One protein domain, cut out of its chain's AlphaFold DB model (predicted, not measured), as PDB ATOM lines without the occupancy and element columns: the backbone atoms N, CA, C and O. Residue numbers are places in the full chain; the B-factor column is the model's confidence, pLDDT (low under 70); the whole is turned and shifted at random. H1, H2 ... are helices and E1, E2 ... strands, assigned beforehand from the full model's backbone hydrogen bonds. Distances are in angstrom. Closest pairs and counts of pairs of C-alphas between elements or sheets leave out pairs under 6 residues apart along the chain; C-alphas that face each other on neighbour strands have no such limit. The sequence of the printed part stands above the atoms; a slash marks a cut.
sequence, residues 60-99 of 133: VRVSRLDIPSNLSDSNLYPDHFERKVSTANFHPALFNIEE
ATOM      1  N   VAL A  60      25.974  21.645  14.127       87.00
ATOM      2  CA  VAL A  60      26.380  20.539  15.010       87.00
ATOM      3  C   VAL A  60      26.338  20.965  16.474       87.00
ATOM      4  O   VAL A  60      25.839  20.214  17.313       87.00
ATOM      5  N   ARG A  61      26.821  22.167  16.792       88.94
ATOM      6  CA  ARG A  61      26.807  22.685  18.161       88.94
ATOM      7  C   ARG A  61      25.380  22.836  18.697       88.94
ATOM      8  O   ARG A  61      25.116  22.393  19.809       88.94
ATOM      9  N   VAL A  62      24.471  23.399  17.907       89.50
ATOM     10  CA  VAL A  62      23.096  23.652  18.355       89.50
ATOM     11  C   VAL A  62      22.251  22.378  18.331       89.50
ATOM     12  O   VAL A  62      21.618  22.051  19.325       89.50
ATOM     13  N   SER A  63      22.277  21.613  17.237       85.12
ATOM     14  CA  SER A  63      21.395  20.447  17.053       85.12
ATOM     15  C   SER A  63      21.878  19.163  17.734       85.12
ATOM     16  O   SER A  63      21.054  18.322  18.093       85.12
ATOM     17  N   ARG A  64      23.199  18.961  17.876       83.62
ATOM     18  CA  ARG A  64      23.760  17.722  18.449       83.62
ATOM     19  C   ARG A  64      24.286  17.891  19.861       83.62
ATOM     20  O   ARG A  64      24.198  16.942  20.632       83.62
ATOM     21  N   LEU A  65      24.882  19.041  20.171       87.88
ATOM     22  CA  LEU A  65      25.426  19.302  21.505       87.88
ATOM     23  C   LEU A  65      24.437  20.040  22.413       87.88
ATOM     24  O   LEU A  65      24.719  20.135  23.600       87.88
ATOM     25  N   ASP A  66      23.302  20.517  21.884       88.25
ATOM     26  CA  ASP A  66      22.286  21.269  22.640       88.25
ATOM     27  C   ASP A  66      22.856  22.567  23.253       88.25
ATOM     28  O   ASP A  66      22.421  23.048  24.295       88.25
ATOM     29  N   ILE A  67      23.881  23.141  22.606       88.31
ATOM     30  CA  ILE A  67      24.577  24.345  23.073       88.31
ATOM     31  C   ILE A  67      24.166  25.520  22.181       88.31
ATOM     32  O   ILE A  67      24.364  25.451  20.963       88.31
ATOM     33  N   PRO A  68      23.659  26.629  22.749       88.81
ATOM     34  CA  PRO A  68      23.324  27.807  21.963       88.81
ATOM     35  C   PRO A  68      24.568  28.391  21.284       88.81
ATOM     36  O   PRO A  68      25.687  28.341  21.808       88.81
ATOM     37  N   SER A  69      24.391  28.961  20.096       88.56
ATOM     38  CA  SER A  69      25.481  29.592  19.347       88.56
ATOM     39  C   SER A  69      25.018  30.861  18.641       88.56
ATOM     40  O   SER A  69      23.824  31.078  18.472       88.56
ATOM     41  N   ASN A  70      25.959  31.718  18.256       88.06
ATOM     42  CA  ASN A  70      25.668  32.944  17.522       88.06
ATOM     43  C   ASN A  70      26.177  32.813  16.082       88.06
ATOM     44  O   ASN A  70      27.300  32.350  15.865       88.06
ATOM     45  N   LEU A  71      25.355  33.228  15.121       81.94
ATOM     46  CA  LEU A  71      25.714  33.329  13.713       81.94
ATOM     47  C   LEU A  71      25.390  34.738  13.213       81.94
ATOM     48  O   LEU A  71      24.214  35.093  13.115       81.94
ATOM     49  N   SER A  72      26.430  35.500  12.859       74.50
ATOM     50  CA  SER A  72      26.337  36.775  12.129       74.50
ATOM     51  C   SER A  72      25.243  37.731  12.638       74.50
ATOM     52  O   SER A  72      24.583  38.353  11.819       74.50
ATOM     53  N   ASP A  73      25.059  37.819  13.964       78.00
ATOM     54  CA  ASP A  73      24.087  38.658  14.710       78.00
ATOM     55  C   ASP A  73      22.790  37.974  15.177       78.00
ATOM     56  O   ASP A  73      22.030  38.550  15.955       78.00
ATOM     57  N   SER A  74      22.559  36.714  14.810       81.31
ATOM     58  CA  SER A  74      21.412  35.929  15.286       81.31
ATOM     59  C   SER A  74      21.826  34.880  16.325       81.31
ATOM     60  O   SER A  74      22.777  34.122  16.125       81.31
ATOM     61  N   ASN A  75      21.116  34.839  17.458       87.25
ATOM     62  CA  ASN A  75      21.300  33.805  18.476       87.25
ATOM     63  C   ASN A  75      20.457  32.581  18.118       87.25
ATOM     64  O   ASN A  75      19.237  32.668  17.998       87.25
ATOM     65  N   LEU A  76      21.121  31.443  17.971       85.56
ATOM     66  CA  LEU A  76      20.528  30.156  17.655       85.56
ATOM     67  C   LEU A  76      20.447  29.322  18.928       85.56
ATOM     68  O   LEU A  76      21.464  28.880  19.469       85.56
ATOM     69  N   TYR A  77      19.221  29.120  19.393       87.69
ATOM     70  CA  TYR A  77      18.892  28.213  20.482       87.69
ATOM     71  C   TYR A  77      18.537  26.818  19.958       87.69
ATOM     72  O   TYR A  77      17.986  26.707  18.859       87.69
ATOM     73  N   PRO A  78      18.808  25.759  20.740       84.06
ATOM     74  CA  PRO A  78      18.467  24.389  20.362       84.06
ATOM     75  C   PRO A  78      16.984  24.165  20.057       84.06
ATOM     76  O   PRO A  78      16.669  23.403  19.149       84.06
ATOM     77  N   ASP A  79      16.087  24.900  20.721       85.62
ATOM     78  CA  ASP A  79      14.635  24.845  20.487       85.62
ATOM     79  C   ASP A  79      14.214  25.256  19.064       85.62
ATOM     80  O   ASP A  79      13.117  24.920  18.624       85.62
ATOM     81  N   HIS A  80      15.068  25.963  18.318       84.56
ATOM     82  CA  HIS A  80      14.795  26.307  16.919       84.56
ATOM     83  C   HIS A  80      15.097  25.168  15.939       84.56
ATOM     84  O   HIS A  80      14.817  25.302  14.748       84.56
ATOM     85  N   PHE A  81      15.692  24.069  16.404       78.75
ATOM     86  CA  PHE A  81      16.106  22.961  15.556       78.75
ATOM     87  C   PHE A  81      15.345  21.695  15.921       78.75
ATOM     88  O   PHE A  81      15.175  21.348  17.089       78.75
ATOM     89  N   GLU A  82      14.937  20.944  14.901       77.94
ATOM     90  CA  GLU A  82      14.375  19.623  15.129       77.94
ATOM     91  C   GLU A  82      15.436  18.697  15.716       77.94
ATOM     92  O   GLU A  82      16.494  18.439  15.124       77.94
ATOM     93  N   ARG A  83      15.137  18.152  16.895       74.25
ATOM     94  CA  ARG A  83      15.991  17.157  17.526       74.25
ATOM     95  C   ARG A  83      16.052  15.924  16.635       74.25
ATOM     96  O   ARG A  83      15.039  15.267  16.376       74.25
ATOM     97  N   LYS A  84      17.264  15.557  16.216       70.38
ATOM     98  CA  LYS A  84      17.486  14.313  15.481       70.38
ATOM     99  C   LYS A  84      17.181  13.133  16.405       70.38
ATOM    100  O   LYS A  84      17.976  12.787  17.275       70.38
ATOM    101  N   VAL A  85      16.014  12.525  16.226       71.06
ATOM    102  CA  VAL A  85      15.648  11.308  16.951       71.06
ATOM    103  C   VAL A  85      16.476  10.157  16.397       71.06
ATOM    104  O   VAL A  85      16.542   9.951  15.186       71.06
ATOM    105  N   SER A  86      17.144   9.425  17.287       68.75
ATOM    106  CA  SER A  86      17.877   8.221  16.910       68.75
ATOM    107  C   SER A  86      16.885   7.160  16.445       68.75
ATOM    108  O   SER A  86      16.223   6.525  17.264       68.75
ATOM    109  N   THR A  87      16.790   6.946  15.134       66.38
ATOM    110  CA  THR A  87      15.927   5.913  14.540       66.38
ATOM    111  C   THR A  87      16.419   4.491  14.830       66.38
ATOM    112  O   THR A  87      15.729   3.533  14.509       66.38
ATOM    113  N   ALA A  88      17.590   4.334  15.462       69.75
ATOM    114  CA  ALA A  88      18.194   3.032  15.748       69.75
ATOM    115  C   ALA A  88      17.318   2.129  16.636       69.75
ATOM    116  O   ALA A  88      17.443   0.912  16.567       69.75
ATOM    117  N   ASN A  89      16.423   2.715  17.439       69.38
ATOM    118  CA  ASN A  89      15.542   1.982  18.353       69.38
ATOM    119  C   ASN A  89      14.090   1.886  17.861       69.38
ATOM    120  O   ASN A  89      13.240   1.364  18.579       69.38
ATOM    121  N   PHE A  90      13.780   2.402  16.669       72.06
ATOM    122  CA  PHE A  90      12.415   2.431  16.152       72.06
ATOM    123  C   PHE A  90      12.260   1.402  15.038       72.06
ATOM    124  O   PHE A  90      12.948   1.452  14.020       72.06
ATOM    125  N   HIS A  91      11.329   0.464  15.220       77.81
ATOM    126  CA  HIS A  91      10.902  -0.404  14.130       77.81
ATOM    127  C   HIS A  91      10.221   0.460  13.051       77.81
ATOM    128  O   HIS A  91       9.381   1.286  13.412       77.81
ATOM    129  N   PRO A  92      10.507   0.282  11.746       72.56
ATOM    130  CA  PRO A  92       9.967   1.140  10.685       72.56
ATOM    131  C   PRO A  92       8.437   1.266  10.694       72.56
ATOM    132  O   PRO A  92       7.906   2.329  10.407       72.56
ATOM    133  N   ALA A  93       7.724   0.208  11.094       78.62
ATOM    134  CA  ALA A  93       6.262   0.222  11.197       78.62
ATOM    135  C   ALA A  93       5.700   1.080  12.354       78.62
ATOM    136  O   ALA A  93       4.500   1.316  12.396       78.62
ATOM    137  N   LEU A  94       6.538   1.522  13.298       75.25
ATOM    138  CA  LEU A  94       6.156   2.428  14.392       75.25
ATOM    139  C   LEU A  94       6.492   3.892  14.078       75.25
ATOM    140  O   LEU A  94       6.287   4.767  14.916       75.25
ATOM    141  N   PHE A  95       7.047   4.169  12.895       74.62
ATOM    142  CA  PHE A  95       7.370   5.525  12.477       74.62
ATOM    143  C   PHE A  95       6.093   6.239  12.025       74.62
ATOM    144  O   PHE A  95       5.677   6.122  10.874       74.62
ATOM    145  N   ASN A  96       5.455   6.961  12.945       71.69
ATOM    146  CA  ASN A  96       4.275   7.753  12.627       71.69
ATOM    147  C   ASN A  96       4.681   9.102  12.005       71.69
ATOM    148  O   ASN A  96       5.251   9.962  12.679       71.69
ATOM    149  N   ILE A  97       4.410   9.273  10.710       68.38
ATOM    150  CA  ILE A  97       4.731  10.494   9.953       68.38
ATOM    151  C   ILE A  97       3.710  11.605  10.251       68.38
ATOM    152  O   ILE A  97       4.073  12.781  10.289       68.38
ATOM    153  N   GLU A  98       2.456  11.231  10.510       69.19
ATOM    154  CA  GLU A  98       1.316  12.146  10.664       69.19
ATOM    155  C   GLU A  98       1.461  13.060  11.888       69.19
ATOM    156  O   GLU A  98       1.113  14.233  11.832       69.19
ATOM    157  N   GLU A  99       2.055  12.563  12.976       67.56
ATOM    158  CA  GLU A  99       2.298  13.352  14.196       67.56
ATOM    159  C   GLU A  99       3.400  14.410  14.012       67.56
ATOM    160  O   GLU A  99       3.458  15.398  14.742       67.56
TER     161      GLU A  99
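Overview. This is residues 60 to 99 of the 133 residues of an uncharacterized protein of Araneus ventricosus (UniProt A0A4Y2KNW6). There is little regular structure: a small hairpin of two strands, E1 and E2, with the short helix H1 near it at one end of the shape, and a long tail, residues 77 to 99, that makes most of the length, with residues 88 to 94 sticking out free. The printed part has 40 residues, with H1, E1 and E2 in that order, a mixed class with only 10 residues in named elements. It is an extended rod, radius of gyration of the C-alphas 13.9 A, spanning 42 by 20 by 11 A.

Along the chain. H1, residues 60 to 63, is 5.4 A long and begins at C-alpha 60 (26.380, 20.539, 15.010). E1, residues 69 to 71, is 6.8 A long. E2, residues 74 to 76, is 6.3 A long and ends at C-alpha 76 (20.528, 30.156, 17.655).

Arrangement. E1 and E2 form an antiparallel hairpin at 146 degrees, with N 69 and O 76 at 3.0 A within hydrogen-bond range. The closest C-alphas of H1 and E1, Val 62 and Ser 69, are 6.5 A apart. H1 is too short for an O i to N i+4 pair, and its one O i to N i+3 pair is not within range.

Size, cuts and confidence. The C-alphas farthest apart, Asp 73 and Ala 93, are 42.5 A apart. The printed part has no cut, and both links are tight. Residues 86 to 89 and 97 to 99 have pLDDT under 70.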